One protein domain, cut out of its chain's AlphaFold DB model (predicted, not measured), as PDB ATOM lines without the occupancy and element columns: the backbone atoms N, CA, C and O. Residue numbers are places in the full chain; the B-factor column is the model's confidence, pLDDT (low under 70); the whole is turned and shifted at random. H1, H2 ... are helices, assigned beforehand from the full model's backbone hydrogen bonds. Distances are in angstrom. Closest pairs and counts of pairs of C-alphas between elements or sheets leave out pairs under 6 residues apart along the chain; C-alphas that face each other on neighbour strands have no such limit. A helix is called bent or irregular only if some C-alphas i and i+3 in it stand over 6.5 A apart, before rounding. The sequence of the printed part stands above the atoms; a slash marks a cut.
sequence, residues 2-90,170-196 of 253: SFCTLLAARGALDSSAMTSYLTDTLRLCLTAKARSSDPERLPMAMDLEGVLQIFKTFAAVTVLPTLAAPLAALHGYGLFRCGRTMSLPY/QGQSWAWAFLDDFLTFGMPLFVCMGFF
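This is residues 2 to 90 and 170 to 196 of the 253 residues of the protein "Hypothetical protein" of Neobodo designis (UniProt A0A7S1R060). Helices H2, H3 and the bent H4 run lengthwise as an elongated body; arm H1b packs on H3 with residues 25 to 30, and arm H1a, residues 2 to 13, sticks out at one end. The printed part has 116 residues with four named helices, H1 to H4 along the chain, and no named strand: all helix. It is only just loose, close to compact, with a radius of gyration of the C-alphas of 16.3 A, and spans 61 by 23 by 22 A.

H1, residues 2 to 30, was assigned as one helix by its hydrogen bonds but is bent, C-alphas 13 and 16 being 7.0 A apart; its arms, H1a to residue 13 and H1b from 16, stand at 50 degrees. H1b touches the hub H3, residues 65 to 85, closest at the C-alphas of Cys 29 and Gly 78, 4.1 A. H2, residues 48 to 63, forms a hairpin with H3, closest at the C-alphas of Val 61 and Ala 68, 5.3 A. H4, residues 170 to 195, likewise assigned as one helix, is bent, C-alphas 184 and 187 being 6.7 A apart; H4b, from 187, touches H3 at a shallow tilt of 30 degrees, opposite ways, the C-alphas of Ala 68 and Cys 192 closest at 4.7 A. H2, H3 and H4a, up to 184, form an up and down bundle, each running against the one before. Every O i to N i+4 pair is within hydrogen-bond range in H1b, H2, H4a and H4b, against 5 of 8 in H1a and 15 of 17 in H3.

H1a begins at C-alpha 2 (30.532, -4.300, -11.648). H3 is 31.0 A long, H2 22.8 A, H4a 20.9 A, H1b 20.8 A. H4b ends at C-alpha 195 (30.445, 19.366, -26.835).

Without residues 2 to 13, which stand free, the body spans 43 by 22 by 22 A. Residues 91 to 169 are not printed; C-alphas 90 and 170 are 9.5 A apart. The link H1 to H2 is long, 17 residues. Confidence is under 70 at 24 residues, among them 2 to 16.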
ATOM      1  N   SER A   2      31.599  -4.243 -10.621       43.34
ATOM      2  CA  SER A   2      30.532  -4.300 -11.648       43.34
ATOM      3  C   SER A   2      30.543  -3.176 -12.704       43.34
ATOM      4  O   SER A   2      29.857  -3.282 -13.711       43.34
ATOM      5  N   PHE A   3      31.321  -2.103 -12.507       31.47
ATOM      6  CA  PHE A   3      31.414  -0.985 -13.466       31.47
ATOM      7  C   PHE A   3      32.489  -1.225 -14.544       31.47
ATOM      8  O   PHE A   3      32.306  -0.881 -15.709       31.47
ATOM      9  N   CYS A   4      33.586  -1.898 -14.175       34.06
ATOM     10  CA  CYS A   4      34.652  -2.266 -15.111       34.06
ATOM     11  C   CYS A   4      34.243  -3.414 -16.044       34.06
ATOM     12  O   CYS A   4      34.659  -3.429 -17.196       34.06
ATOM     13  N   THR A   5      33.378  -4.332 -15.602       40.09
ATOM     14  CA  THR A   5      32.801  -5.382 -16.459       40.09
ATOM     15  C   THR A   5      31.766  -4.836 -17.445       40.09
ATOM     16  O   THR A   5      31.685  -5.332 -18.564       40.09
ATOM     17  N   LEU A   6      31.052  -3.757 -17.099       38.09
ATOM     18  CA  LEU A   6      30.144  -3.049 -18.016       38.09
ATOM     19  C   LEU A   6      30.910  -2.236 -19.077       38.09
ATOM     20  O   LEU A   6      30.498  -2.189 -20.232       38.09
ATOM     21  N   LEU A   7      32.065  -1.662 -18.715       40.12
ATOM     22  CA  LEU A   7      33.008  -1.030 -19.650       40.12
ATOM     23  C   LEU A   7      33.716  -2.049 -20.558       40.12
ATOM     24  O   LEU A   7      33.904  -1.777 -21.742       40.12
ATOM     25  N   ALA A   8      34.052  -3.233 -20.038       37.03
ATOM     26  CA  ALA A   8      34.651  -4.314 -20.819       37.03
ATOM     27  C   ALA A   8      33.651  -4.963 -21.797       37.03
ATOM     28  O   ALA A   8      34.029  -5.283 -22.921       37.03
ATOM     29  N   ALA A   9      32.369  -5.077 -21.425       41.59
ATOM     30  CA  ALA A   9      31.303  -5.512 -22.336       41.59
ATOM     31  C   ALA A   9      30.943  -4.437 -23.390       41.59
ATOM     32  O   ALA A   9      30.651  -4.778 -24.534       41.59
ATOM     33  N   ARG A  10      31.050  -3.139 -23.049       44.78
ATOM     34  CA  ARG A  10      30.941  -2.004 -23.995       44.78
ATOM     35  C   ARG A  10      32.066  -1.973 -25.033       44.78
ATOM     36  O   ARG A  10      31.821  -1.667 -26.192       44.78
ATOM     37  N   GLY A  11      33.291  -2.332 -24.641       44.19
ATOM     38  CA  GLY A  11      34.453  -2.340 -25.538       44.19
ATOM     39  C   GLY A  11      34.365  -3.338 -26.702       44.19
ATOM     40  O   GLY A  11      35.047  -3.147 -27.706       44.19
ATOM     41  N   ALA A  12      33.519  -4.369 -26.595       42.59
ATOM     42  CA  ALA A  12      33.390  -5.428 -27.599       42.59
ATOM     43  C   ALA A  12      32.187  -5.260 -28.553       42.59
ATOM     44  O   ALA A  12      32.227  -5.779 -29.664       42.59
ATOM     45  N   LEU A  13      31.143  -4.521 -28.152       44.44
ATOM     46  CA  LEU A  13      29.947  -4.264 -28.973       44.44
ATOM     47  C   LEU A  13      29.995  -2.924 -29.736       44.44
ATOM     48  O   LEU A  13      29.347  -2.800 -30.771       44.44
ATOM     49  N   ASP A  14      30.784  -1.944 -29.279       53.78
ATOM     50  CA  ASP A  14      30.716  -0.562 -29.789       53.78
ATOM     51  C   ASP A  14      31.760  -0.199 -30.864       53.78
ATOM     52  O   ASP A  14      31.626   0.839 -31.516       53.78
ATOM     53  N   SER A  15      32.802  -1.007 -31.098       57.75
ATOM     54  CA  SER A  15      33.857  -0.629 -32.057       57.75
ATOM     55  C   SER A  15      33.400  -0.740 -33.513       57.75
ATOM     56  O   SER A  15      33.687   0.159 -34.299       57.75
ATOM     57  N   SER A  16      32.650  -1.783 -33.879       65.94
ATOM     58  CA  SER A  16      32.154  -2.000 -35.248       65.94
ATOM     59  C   SER A  16      31.044  -1.020 -35.640       65.94
ATOM     60  O   SER A  16      31.079  -0.458 -36.731       65.94
ATOM     61  N   ALA A  17      30.092  -0.745 -34.743       71.81
ATOM     62  CA  ALA A  17      29.013   0.213 -34.990       71.81
ATOM     63  C   ALA A  17      29.535   1.659 -35.075       71.81
ATOM     64  O   ALA A  17      29.148   2.407 -35.972       71.81
ATOM     65  N   MET A  18      30.461   2.044 -34.187       72.88
ATOM     66  CA  MET A  18      31.083   3.371 -34.222       72.88
ATOM     67  C   MET A  18      31.994   3.536 -35.443       72.88
ATOM     68  O   MET A  18      31.975   4.586 -36.081       72.88
ATOM     69  N   THR A  19      32.778   2.513 -35.804       76.44
ATOM     70  CA  THR A  19      33.610   2.570 -37.019       76.44
ATOM     71  C   THR A  19      32.762   2.630 -38.281       76.44
ATOM     72  O   THR A  19      33.043   3.483 -39.117       76.44
ATOM     73  N   SER A  20      31.689   1.834 -38.378       82.50
ATOM     74  CA  SER A  20      30.719   1.918 -39.479       82.50
ATOM     75  C   SER A  20      30.132   3.323 -39.588       82.50
ATOM     76  O   SER A  20      30.173   3.931 -40.655       82.50
ATOM     77  N   TYR A  21      29.679   3.896 -38.469       83.88
ATOM     78  CA  TYR A  21      29.138   5.251 -38.444       83.88
ATOM     79  C   TYR A  21      30.149   6.301 -38.923       83.88
ATOM     80  O   TYR A  21      29.805   7.186 -39.710       83.88
ATOM     81  N   LEU A  22      31.403   6.206 -38.475       81.38
ATOM     82  CA  LEU A  22      32.467   7.115 -38.895       81.38
ATOM     83  C   LEU A  22      32.769   6.976 -40.390       81.38
ATOM     84  O   LEU A  22      32.910   7.992 -41.069       81.38
ATOM     85  N   THR A  23      32.831   5.751 -40.919       83.56
ATOM     86  CA  THR A  23      33.048   5.523 -42.353       83.56
ATOM     87  C   THR A  23      31.884   6.016 -43.202       83.56
ATOM     88  O   THR A  23      32.119   6.628 -44.246       83.56
ATOM     89  N   ASP A  24      30.648   5.817 -42.747       86.12
ATOM     90  CA  ASP A  24      29.449   6.260 -43.456       86.12
ATOM     91  C   ASP A  24      29.354   7.785 -43.457       86.12
ATOM     92  O   ASP A  24      29.163   8.395 -44.506       86.12
ATOM     93  N   THR A  25      29.610   8.419 -42.309       84.62
ATOM     94  CA  THR A  25      29.648   9.884 -42.182       84.62
ATOM     95  C   THR A  25      30.756  10.488 -43.043       84.62
ATOM     96  O   THR A  25      30.562  11.521 -43.682       84.62
ATOM     97  N   LEU A  26      31.921   9.840 -43.105       86.81
ATOM     98  CA  LEU A  26      33.029  10.285 -43.944       86.81
ATOM     99  C   LEU A  26      32.668  10.206 -45.430       86.81
ATOM    100  O   LEU A  26      32.883  11.177 -46.151       86.81
ATOM    101  N   ARG A  27      32.068   9.100 -45.885       87.12
ATOM    102  CA  ARG A  27      31.570   8.977 -47.263       87.12
ATOM    103  C   ARG A  27      30.518  10.040 -47.564       87.12
ATOM    104  O   ARG A  27      30.693  10.779 -48.527       87.12
ATOM    105  N   LEU A  28      29.511  10.175 -46.701       87.75
ATOM    106  CA  LEU A  28      28.415  11.134 -46.838       87.75
ATOM    107  C   LEU A  28      28.929  12.575 -46.993       87.75
ATOM    108  O   LEU A  28      28.539  13.275 -47.923       87.75
ATOM    109  N   CYS A  29      29.848  13.009 -46.127       86.50
ATOM    110  CA  CYS A  29      30.416  14.359 -46.175       86.50
ATOM    111  C   CYS A  29      31.354  14.574 -47.376       86.50
ATOM    112  O   CYS A  29      31.414  15.678 -47.920       86.50
ATOM    113  N   LEU A  30      32.083  13.543 -47.818       86.00
ATOM    114  CA  LEU A  30      32.965  13.629 -48.988       86.00
ATOM    115  C   LEU A  30      32.202  13.617 -50.316       86.00
ATOM    116  O   LEU A  30      32.686  14.194 -51.285       86.00
ATOM    117  N   THR A  31      31.034  12.987 -50.387       86.38
ATOM    118  CA  THR A  31      30.184  12.983 -51.589       86.38
ATOM    119  C   THR A  31      29.057  14.008 -51.520       86.38
ATOM    120  O   THR A  31      28.217  14.041 -52.415       86.38
ATOM    121  N   ALA A  32      29.047  14.855 -50.488       86.12
ATOM    122  CA  ALA A  32      28.020  15.860 -50.271       86.12
ATOM    123  C   ALA A  32      27.862  16.778 -51.496       86.12
ATOM    124  O   ALA A  32      28.833  17.355 -52.008       86.12
ATOM    125  N   LYS A  33      26.610  16.889 -51.941       85.62
ATOM    126  CA  LYS A  33      26.111  17.761 -53.003       85.62
ATOM    127  C   LYS A  33      24.757  18.279 -52.526       85.62
ATOM    128  O   LYS A  33      23.993  17.509 -51.951       85.62
ATOM    129  N   ALA A  34      24.476  19.559 -52.741       82.50
ATOM    130  CA  ALA A  34      23.215  20.151 -52.315       82.50
ATOM    131  C   ALA A  34      22.045  19.455 -53.003       82.50
ATOM    132  O   ALA A  34      22.055  19.302 -54.229       82.50
ATOM    133  N   ARG A  35      21.002  19.110 -52.249       81.62
ATOM    134  CA  ARG A  35      19.774  18.540 -52.823       81.62
ATOM    135  C   ARG A  35      19.076  19.527 -53.761       81.62
ATOM    136  O   ARG A  35      18.420  19.119 -54.713       81.62
ATOM    137  N   SER A  36      19.299  20.829 -53.571       79.00
ATOM    138  CA  SER A  36      18.822  21.869 -54.489       79.00
ATOM    139  C   SER A  36      19.532  21.886 -55.849       79.00
ATOM    140  O   SER A  36      19.047  22.530 -56.777       79.00
ATOM    141  N   SER A  37      20.671  21.205 -56.002       77.12
ATOM    142  CA  SER A  37      21.440  21.201 -57.255       77.12
ATOM    143  C   SER A  37      20.780  20.408 -58.388       77.12
ATOM    144  O   SER A  37      21.080  20.672 -59.549       77.12
ATOM    145  N   ASP A  38      19.877  19.479 -58.059       74.31
ATOM    146  CA  ASP A  38      19.180  18.626 -59.020       74.31
ATOM    147  C   ASP A  38      17.683  19.005 -59.062       74.31
ATOM    148  O   ASP A  38      16.879  18.466 -58.297       74.31
ATOM    149  N   PRO A  39      17.277  19.944 -59.945       65.19
ATOM    150  CA  PRO A  39      15.926  20.515 -59.953       65.19
ATOM    151  C   PRO A  39      14.818  19.497 -60.265       65.19
ATOM    152  O   PRO A  39      13.667  19.716 -59.896       65.19
ATOM    153  N   GLU A  40      15.153  18.373 -60.901       64.56
ATOM    154  CA  GLU A  40      14.216  17.278 -61.199       64.56
ATOM    155  C   GLU A  40      13.879  16.414 -59.973       64.56
ATOM    156  O   GLU A  40      12.899  15.670 -59.993       64.56
ATOM    157  N   ARG A  41      14.676  16.496 -58.900       65.75
ATOM    158  CA  ARG A  41      14.538  15.670 -57.690       65.75
ATOM    159  C   ARG A  41      14.446  16.512 -56.423       65.75
ATOM    160  O   ARG A  41      14.938  16.112 -55.370       65.75
ATOM    161  N   LEU A  42      13.812  17.681 -56.515       71.69
ATOM    162  CA  LEU A  42      13.596  18.507 -55.335       71.69
ATOM    163  C   LEU A  42      12.670  17.780 -54.343       71.69
ATOM    164  O   LEU A  42      11.556  17.397 -54.718       71.69
ATOM    165  N   PRO A  43      13.098  17.596 -53.086       68.44
ATOM    166  CA  PRO A  43      12.285  16.943 -52.077       68.44
ATOM    167  C   PRO A  43      11.023  17.761 -51.784       68.44
ATOM    168  O   PRO A  43      11.070  18.979 -51.610       68.44
ATOM    169  N   MET A  44       9.879  17.078 -51.710       66.12
ATOM    170  CA  MET A  44       8.611  17.668 -51.255       66.12
ATOM    171  C   MET A  44       8.445  17.615 -49.731       66.12
ATOM    172  O   MET A  44       7.547  18.252 -49.187       66.12
ATOM    173  N   ALA A  45       9.299  16.850 -49.050       74.50
ATOM    174  CA  ALA A  45       9.310  16.690 -47.606       74.50
ATOM    175  C   ALA A  45      10.741  16.447 -47.114       74.50
ATOM    176  O   ALA A  45      11.609  16.026 -47.877       74.50
ATOM    177  N   MET A  46      10.960  16.715 -45.831       72.81
ATOM    178  CA  MET A  46      12.218  16.444 -45.138       72.81
ATOM    179  C   MET A  46      12.507  14.943 -45.088       72.81
ATOM    180  O   MET A  46      11.597  14.141 -44.863       72.81
ATOM    181  N   ASP A  47      13.774  14.574 -45.256       79.31
ATOM    182  CA  ASP A  47      14.212  13.191 -45.155       79.31
ATOM    183  C   ASP A  47      14.424  12.812 -43.683       79.31
ATOM    184  O   ASP A  47      14.994  13.567 -42.888       79.31
ATOM    185  N   LEU A  48      13.980  11.615 -43.298       83.81
ATOM    186  CA  LEU A  48      14.185  11.120 -41.935       83.81
ATOM    187  C   LEU A  48      15.679  10.894 -41.654       83.81
ATOM    188  O   LEU A  48      16.116  10.967 -40.503       83.81
ATOM    189  N   GLU A  49      16.470  10.650 -42.700       81.69
ATOM    190  CA  GLU A  49      17.907  10.416 -42.601       81.69
ATOM    191  C   GLU A  49      18.658  11.607 -41.985       81.69
ATOM    192  O   GLU A  49      19.498  11.406 -41.102       81.69
ATOM    193  N   GLY A  50      18.303  12.845 -42.356       82.12
ATOM    194  CA  GLY A  50      18.913  14.053 -41.791       82.12
ATOM    195  C   GLY A  50      18.683  14.163 -40.281       82.12
ATOM    196  O   GLY A  50      19.604  14.443 -39.514       82.12
ATOM    197  N   VAL A  51      17.470  13.838 -39.821       85.62
ATOM    198  CA  VAL A  51      17.125  13.809 -38.390       85.62
ATOM    199  C   VAL A  51      17.876  12.694 -37.661       85.62
ATOM    200  O   VAL A  51      18.429  12.907 -36.578       85.62
ATOM    201  N   LEU A  52      17.946  11.504 -38.261       86.00
ATOM    202  CA  LEU A  52      18.675  10.363 -37.713       86.00
ATOM    203  C   LEU A  52      20.168  10.684 -37.536       86.00
ATOM    204  O   LEU A  52      20.769  10.287 -36.535       86.00
ATOM    205  N   GLN A  53      20.759  11.437 -38.466       85.94
ATOM    206  CA  GLN A  53      22.162  11.834 -38.408       85.94
ATOM    207  C   GLN A  53      22.463  12.722 -37.190       85.94
ATOM    208  O   GLN A  53      23.510  12.561 -36.553       85.94
ATOM    209  N   ILE A  54      21.529  13.595 -36.793       88.19
ATOM    210  CA  ILE A  54      21.642  14.416 -35.576       88.19
ATOM    211  C   ILE A  54      21.725  13.519 -34.339       88.19
ATOM    212  O   ILE A  54      22.636  13.675 -33.523       88.19
ATOM    213  N   PHE A  55      20.815  12.547 -34.216       87.19
ATOM    214  CA  PHE A  55      20.793  11.619 -33.082       87.19
ATOM    215  C   PHE A  55      22.035  10.727 -33.034       87.19
ATOM    216  O   PHE A  55      22.624  10.568 -31.964       87.19
ATOM    217  N   LYS A  56      22.477  10.193 -34.181       86.25
ATOM    218  CA  LYS A  56      23.710   9.397 -34.272       86.25
ATOM    219  C   LYS A  56      24.930  10.209 -33.841       86.25
ATOM    220  O   LYS A  56      25.735   9.734 -33.042       86.25
ATOM    221  N   THR A  57      25.026  11.460 -34.291       85.81
ATOM    222  CA  THR A  57      26.109  12.378 -33.912       85.81
ATOM    223  C   THR A  57      26.083  12.680 -32.421       85.81
ATOM    224  O   THR A  57      27.111  12.601 -31.750       85.81
ATOM    225  N   PHE A  58      24.905  12.989 -31.880       86.44
ATOM    226  CA  PHE A  58      24.728  13.261 -30.461       86.44
ATOM    227  C   PHE A  58      25.136  12.063 -29.597       86.44
ATOM    228  O   PHE A  58      25.901  12.224 -28.644       86.44
ATOM    229  N   ALA A  59      24.686  10.856 -29.948       83.38
ATOM    230  CA  ALA A  59      25.057   9.631 -29.251       83.38
ATOM    231  C   ALA A  59      26.572   9.385 -29.321       83.38
ATOM    232  O   ALA A  59      27.203   9.155 -28.287       83.38
ATOM    233  N   ALA A  60      27.172   9.517 -30.511       81.06
ATOM    234  CA  ALA A  60      28.600   9.298 -30.713       81.06
ATOM    235  C   ALA A  60      29.459  10.248 -29.867       81.06
ATOM    236  O   ALA A  60      30.397   9.820 -29.194       81.06
ATOM    237  N   VAL A  61      29.100  11.533 -29.845       80.31
ATOM    238  CA  VAL A  61      29.836  12.561 -29.101       80.31
ATOM    239  C   VAL A  61      29.577  12.490 -27.591       80.31
ATOM    240  O   VAL A  61      30.452  12.836 -26.800       80.31
ATOM    241  N   THR A  62      28.412  11.996 -27.166       78.12
ATOM    242  CA  THR A  62      28.122  11.760 -25.742       78.12
ATOM    243  C   THR A  62      28.928  10.580 -25.196       78.12
ATOM    244  O   THR A  62      29.437  10.652 -24.078       78.12
ATOM    245  N   VAL A  63      29.070   9.507 -25.982       75.75
ATOM    246  CA  VAL A  63      29.862   8.322 -25.611       75.75
ATOM    247  C   VAL A  63      31.360   8.619 -25.664       75.75
ATOM    248  O   VAL A  63      32.089   8.248 -24.743       75.75
ATOM    249  N   LEU A  64      31.824   9.312 -26.710       75.69
ATOM    250  CA  LEU A  64      33.233   9.641 -26.898       75.69
ATOM    251  C   LEU A  64      33.411  11.128 -27.267       75.69
ATOM    252  O   LEU A  64      33.518  11.476 -28.446       75.69
ATOM    253  N   PRO A  65      33.511  12.028 -26.268       72.62
ATOM    254  CA  PRO A  65      33.595  13.475 -26.497       72.62
ATOM    255  C   PRO A  65      34.802  13.931 -27.323       72.62
ATOM    256  O   PRO A  65      34.781  15.013 -27.906       72.62
ATOM    257  N   THR A  66      35.861  13.121 -27.402       71.75
ATOM    258  CA  THR A  66      37.030  13.395 -28.251       71.75
ATOM    259  C   THR A  66      36.699  13.329 -29.746       71.75
ATOM    260  O   THR A  66      37.376  13.991 -30.531       71.75
ATOM    261  N   LEU A  67      35.627  12.625 -30.145       73.19
ATOM    262  CA  LEU A  67      35.131  12.588 -31.528       73.19
ATOM    263  C   LEU A  67      34.377  13.855 -31.945       73.19
ATOM    264  O   LEU A  67      34.211  14.081 -33.143       73.19
ATOM    265  N   ALA A  68      33.969  14.708 -30.993       78.00
ATOM    266  CA  ALA A  68      33.298  15.980 -31.286       78.00
ATOM    267  C   ALA A  68      34.095  16.811 -32.288       78.00
ATOM    268  O   ALA A  68      33.531  17.450 -33.171       78.00
ATOM    269  N   ALA A  69      35.420  16.771 -32.152       71.88
ATOM    270  CA  ALA A  69      36.315  17.434 -33.063       71.88
ATOM    271  C   ALA A  69      36.187  16.840 -34.490       71.88
ATOM    272  O   ALA A  69      35.603  17.489 -35.360       71.88
ATOM    273  N   PRO A  70      36.727  15.654 -34.806       79.06
ATOM    274  CA  PRO A  70      36.767  15.168 -36.189       79.06
ATOM    275  C   PRO A  70      35.391  15.157 -36.876       79.06
ATOM    276  O   PRO A  70      35.305  15.466 -38.064       79.06
ATOM    277  N   LEU A  71      34.308  14.902 -36.132       84.56
ATOM    278  CA  LEU A  71      32.941  14.973 -36.652       84.56
ATOM    279  C   LEU A  71      32.511  16.398 -37.037       84.56
ATOM    280  O   LEU A  71      31.938  16.576 -38.109       84.56
ATOM    281  N   ALA A  72      32.822  17.424 -36.236       83.62
ATOM    282  CA  ALA A  72      32.561  18.814 -36.624       83.62
ATOM    283  C   ALA A  72      33.332  19.206 -37.894       83.62
ATOM    284  O   ALA A  72      32.772  19.865 -38.766       83.62
ATOM    285  N   ALA A  73      34.590  18.782 -38.040       82.25
ATOM    286  CA  ALA A  73      35.354  19.064 -39.256       82.25
ATOM    287  C   ALA A  73      34.727  18.393 -40.493       82.25
ATOM    288  O   ALA A  73      34.569  19.040 -41.529       82.25
ATOM    289  N   LEU A  74      34.310  17.128 -40.371       86.19
ATOM    290  CA  LEU A  74      33.648  16.380 -41.442       86.19
ATOM    291  C   LEU A  74      32.312  17.009 -41.846       86.19
ATOM    292  O   LEU A  74      32.106  17.299 -43.021       86.19
ATOM    293  N   HIS A  75      31.425  17.264 -40.883       87.44
ATOM    294  CA  HIS A  75      30.120  17.868 -41.152       87.44
ATOM    295  C   HIS A  75      30.236  19.308 -41.665       87.44
ATOM    296  O   HIS A  75      29.510  19.691 -42.578       87.44
ATOM    297  N   GLY A  76      31.198  20.086 -41.158       86.00
ATOM    298  CA  GLY A  76      31.508  21.412 -41.692       86.00
ATOM    299  C   GLY A  76      32.009  21.366 -43.137       86.00
ATOM    300  O   GLY A  76      31.609  22.196 -43.951       86.00
ATOM    301  N   TYR A  77      32.830  20.372 -43.485       85.75
ATOM    302  CA  TYR A  77      33.268  20.156 -44.863       85.75
ATOM    303  C   TYR A  77      32.114  19.720 -45.779       85.75
ATOM    304  O   TYR A  77      31.981  20.251 -46.882       85.75
ATOM    305  N   GLY A  78      31.240  18.822 -45.312       86.38
ATOM    306  CA  GLY A  78      30.016  18.442 -46.025       86.38
ATOM    307  C   GLY A  78      29.109  19.647 -46.287       86.38
ATOM    308  O   GLY A  78      28.718  19.892 -47.425       86.38
ATOM    309  N   LEU A  79      28.884  20.481 -45.264       89.38
ATOM    310  CA  LEU A  79      28.108  21.718 -45.381       89.38
ATOM    311  C   LEU A  79      28.736  22.704 -46.377       89.38
ATOM    312  O   LEU A  79      28.025  23.293 -47.190       89.38
ATOM    313  N   PHE A  80      30.063  22.865 -46.355       88.19
ATOM    314  CA  PHE A  80      30.783  23.695 -47.324       88.19
ATOM    315  C   PHE A  80      30.582  23.202 -48.763       88.19
ATOM    316  O   PHE A  80      30.334  24.005 -49.666       88.19
ATOM    317  N   ARG A  81      30.652  21.885 -48.991       87.56
ATOM    318  CA  ARG A  81      30.409  21.295 -50.314       87.56
ATOM    319  C   ARG A  81      28.970  21.485 -50.775       87.56
ATOM    320  O   ARG A  81      28.776  21.915 -51.911       87.56
ATOM    321  N   CYS A  82      27.989  21.253 -49.900       88.44
ATOM    322  CA  CYS A  82      26.589  21.550 -50.198       88.44
ATOM    323  C   CYS A  82      26.436  23.022 -50.593       88.44
ATOM    324  O   CYS A  82      25.999  23.298 -51.707       88.44
ATOM    325  N   GLY A  83      26.930  23.959 -49.778       86.00
ATOM    326  CA  GLY A  83      26.878  25.395 -50.077       86.00
ATOM    327  C   GLY A  83      27.505  25.776 -51.424       86.00
ATOM    328  O   GLY A  83      26.948  26.598 -52.145       86.00
ATOM    329  N   ARG A  84      28.614  25.136 -51.820       86.50
ATOM    330  CA  ARG A  84      29.260  25.364 -53.127       86.50
ATOM    331  C   ARG A  84      28.417  24.885 -54.315       86.50
ATOM    332  O   ARG A  84      28.540  25.428 -55.406       86.50
ATOM    333  N   THR A  85      27.610  23.849 -54.118       85.44
ATOM    334  CA  THR A  85      26.768  23.239 -55.166       85.44
ATOM    335  C   THR A  85      25.309  23.689 -55.115       85.44
ATOM    336  O   THR A  85      24.511  23.261 -55.944       85.44
ATOM    337  N   MET A  86      24.950  24.538 -54.151       84.19
ATOM    338  CA  MET A  86      23.587  25.007 -53.941       84.19
ATOM    339  C   MET A  86      23.129  25.874 -55.115       84.19
ATOM    340  O   MET A  86      23.767  26.874 -55.445       84.19
ATOM    341  N   SER A  87      22.001  25.513 -55.725       81.38
ATOM    342  CA  SER A  87      21.323  26.381 -56.690       81.38
ATOM    343  C   SER A  87      20.401  27.348 -55.942       81.38
ATOM    344  O   SER A  87      19.875  27.008 -54.882       81.38
ATOM    345  N   LEU A  88      20.216  28.568 -56.451       77.25
ATOM    346  CA  LEU A  88      19.248  29.515 -55.891       77.25
ATOM    347  C   LEU A  88      17.844  29.234 -56.451       77.25
ATOM    348  O   LEU A  88      17.725  28.860 -57.620       77.25
ATOM    349  N   PRO A  89      16.774  29.493 -55.677       68.25
ATOM    350  CA  PRO A  89      15.402  29.187 -56.094       68.25
ATOM    351  C   PRO A  89      14.968  29.967 -57.348       68.25
ATOM    352  O   PRO A  89      14.069  29.539 -58.063       68.25
ATOM    353  N   TYR A  90      15.636  31.086 -57.647       61.00
ATOM    354  CA  TYR A  90      15.346  31.968 -58.784       61.00
ATOM    355  C   TYR A  90      16.032  31.563 -60.100       61.00
ATOM    356  O   TYR A  90      15.843  32.235 -61.109       61.00
ATOM    357  N   GLN A 170       7.800  25.198 -56.232       75.25
ATOM    358  CA  GLN A 170       9.235  25.060 -56.404       75.25
ATOM    359  C   GLN A 170      10.048  25.784 -55.321       75.25
ATOM    360  O   GLN A 170      11.021  25.223 -54.816       75.25
ATOM    361  N   GLY A 171       9.651  27.001 -54.937       75.81
ATOM    362  CA  GLY A 171      10.277  27.712 -53.818       75.81
ATOM    363  C   GLY A 171      10.152  26.942 -52.499       75.81
ATOM    364  O   GLY A 171      11.113  26.863 -51.734       75.81
ATOM    365  N   GLN A 172       9.000  26.311 -52.263       80.00
ATOM    366  CA  GLN A 172       8.790  25.440 -51.104       80.00
ATOM    367  C   GLN A 172       9.678  24.191 -51.158       80.00
ATOM    368  O   GLN A 172      10.348  23.889 -50.173       80.00
ATOM    369  N   SER A 173       9.755  23.499 -52.297       81.19
ATOM    370  CA  SER A 173      10.622  22.322 -52.444       81.19
ATOM    371  C   SER A 173      12.107  22.669 -52.311       81.19
ATOM    372  O   SER A 173      12.880  21.903 -51.741       81.19
ATOM    373  N   TRP A 174      12.522  23.853 -52.774       84.69
ATOM    374  CA  TRP A 174      13.873  24.360 -52.530       84.69
ATOM    375  C   TRP A 174      14.138  24.583 -51.038       84.69
ATOM    376  O   TRP A 174      15.189  24.186 -50.536       84.69
ATOM    377  N   ALA A 175      13.184  25.178 -50.315       86.06
ATOM    378  CA  ALA A 175      13.312  25.399 -48.877       86.06
ATOM    379  C   ALA A 175      13.421  24.074 -48.106       86.06
ATOM    380  O   ALA A 175      14.237  23.969 -47.192       86.06
ATOM    381  N   TRP A 176      12.664  23.049 -48.511       86.12
ATOM    382  CA  TRP A 176      12.802  21.698 -47.966       86.12
ATOM    383  C   TRP A 176      14.174  21.093 -48.257       86.12
ATOM    384  O   TRP A 176      14.797  20.571 -47.340       86.12
ATOM    385  N   ALA A 177      14.681  21.225 -49.485       86.25
ATOM    386  CA  ALA A 177      16.018  20.753 -49.851       86.25
ATOM    387  C   ALA A 177      17.114  21.413 -49.003       86.25
ATOM    388  O   ALA A 177      18.003  20.737 -48.489       86.25
ATOM    389  N   PHE A 178      17.020  22.732 -48.816       87.50
ATOM    390  CA  PHE A 178      17.946  23.488 -47.978       87.50
ATOM    391  C   PHE A 178      17.880  23.046 -46.513       87.50
ATOM    392  O   PHE A 178      18.914  22.843 -45.877       87.50
ATOM    393  N   LEU A 179      16.668  22.896 -45.973       88.62
ATOM    394  CA  LEU A 179      16.468  22.469 -44.593       88.62
ATOM    395  C   LEU A 179      17.029  21.063 -44.360       88.62
ATOM    396  O   LEU A 179      17.641  20.813 -43.327       88.62
ATOM    397  N   ASP A 180      16.867  20.171 -45.328       88.25
ATOM    398  CA  ASP A 180      17.359  18.799 -45.274       88.25
ATOM    399  C   ASP A 180      18.898  18.727 -45.322       88.25
ATOM    400  O   ASP A 180      19.523  18.070 -44.484       88.25
ATOM    401  N   ASP A 181      19.535  19.500 -46.211       88.75
ATOM    402  CA  ASP A 181      20.996  19.667 -46.241       88.75
ATOM    403  C   ASP A 181      21.513  20.250 -44.909       88.75
ATOM    404  O   ASP A 181      22.530  19.813 -44.355       88.75
ATOM    405  N   PHE A 182      20.787  21.219 -44.345       89.19
ATOM    406  CA  PHE A 182      21.124  21.825 -43.063       89.19
ATOM    407  C   PHE A 182      20.960  20.852 -41.887       89.19
ATOM    408  O   PHE A 182      21.792  20.845 -40.981       89.19
ATOM    409  N   LEU A 183      19.939  19.999 -41.887       89.88
ATOM    410  CA  LEU A 183      19.750  18.971 -40.861       89.88
ATOM    411  C   LEU A 183      20.792  17.856 -40.969       89.88
ATOM    412  O   LEU A 183      21.248  17.355 -39.947       89.88
ATOM    413  N   THR A 184      21.219  17.519 -42.183       89.25
ATOM    414  CA  THR A 184      22.192  16.448 -42.434       89.25
ATOM    415  C   THR A 184      23.626  16.865 -42.092       89.25
ATOM    416  O   THR A 184      24.410  16.059 -41.587       89.25
ATOM    417  N   PHE A 185      23.991  18.129 -42.331       89.31
ATOM    418  CA  PHE A 185      25.367  18.607 -42.140       89.31
ATOM    419  C   PHE A 185      25.494  19.745 -41.120       89.31
ATOM    420  O   PHE A 185      26.419  19.750 -40.310       89.31
ATOM    421  N   GLY A 186      24.568  20.700 -41.111       88.94
ATOM    422  CA  GLY A 186      24.605  21.856 -40.212       88.94
ATOM    423  C   GLY A 186      24.302  21.500 -38.757       88.94
ATOM    424  O   GLY A 186      25.083  21.813 -37.861       88.94
ATOM    425  N   MET A 187      23.194  20.811 -38.493       89.69
ATOM    426  CA  MET A 187      22.787  20.474 -37.124       89.69
ATOM    427  C   MET A 187      23.773  19.533 -36.408       89.69
ATOM    428  O   MET A 187      24.140  19.838 -35.272       89.69
ATOM    429  N   PRO A 188      24.308  18.470 -37.041       89.69
ATOM    430  CA  PRO A 188      25.391  17.666 -36.477       89.69
ATOM    431  C   PRO A 188      26.649  18.472 -36.150       89.69
ATOM    432  O   PRO A 188      27.261  18.263 -35.099       89.69
ATOM    433  N   LEU A 189      27.011  19.441 -37.000       88.44
ATOM    434  CA  LEU A 189      28.094  20.382 -36.721       88.44
ATOM    435  C   LEU A 189      27.794  21.202 -35.454       88.44
ATOM    436  O   LEU A 189      28.654  21.283 -34.576       88.44
ATOM    437  N   PHE A 190      26.589  21.763 -35.312       84.69
ATOM    438  CA  PHE A 190      26.201  22.507 -34.106       84.69
ATOM    439  C   PHE A 190      26.214  21.636 -32.847       84.69
ATOM    440  O   PHE A 190      26.709  22.076 -31.806       84.69
ATOM    441  N   VAL A 191      25.745  20.388 -32.947       86.31
ATOM    442  CA  VAL A 191      25.833  19.406 -31.861       86.31
ATOM    443  C   VAL A 191      27.292  19.213 -31.459       86.31
ATOM    444  O   VAL A 191      27.643  19.465 -30.310       86.31
ATOM    445  N   CYS A 192      28.174  18.868 -32.399       84.06
ATOM    446  CA  CYS A 192      29.602  18.679 -32.134       84.06
ATOM    447  C   CYS A 192      30.244  19.913 -31.474       84.06
ATOM    448  O   CYS A 192      30.993  19.800 -30.500       84.06
ATOM    449  N   MET A 193      29.891  21.105 -31.951       78.19
ATOM    450  CA  MET A 193      30.363  22.380 -31.414       78.19
ATOM    451  C   MET A 193      29.919  22.635 -29.965       78.19
ATOM    452  O   MET A 193      30.679  23.221 -29.192       78.19
ATOM    453  N   GLY A 194      28.739  22.157 -29.556       73.88
ATOM    454  CA  GLY A 194      28.256  22.249 -28.170       73.88
ATOM    455  C   GLY A 194      29.053  21.397 -27.169       73.88
ATOM    456  O   GLY A 194      29.206  21.773 -25.996       73.88
ATOM    457  N   PHE A 195      29.609  20.273 -27.632       69.25
ATOM    458  CA  PHE A 195      30.445  19.366 -26.835       69.25
ATOM    459  C   PHE A 195      31.943  19.705 -26.902       69.25
ATOM    460  O   PHE A 195      32.703  19.343 -25.999       69.25
ATOM    461  N   PHE A 196      32.384  20.457 -27.914       67.50
ATOM    462  CA  PHE A 196      33.778  20.871 -28.050       67.50
ATOM    463  C   PHE A 196      34.119  22.026 -27.085       67.50
ATOM    464  O   PHE A 196      33.782  23.191 -27.308       67.50
TER     465      PHE A 196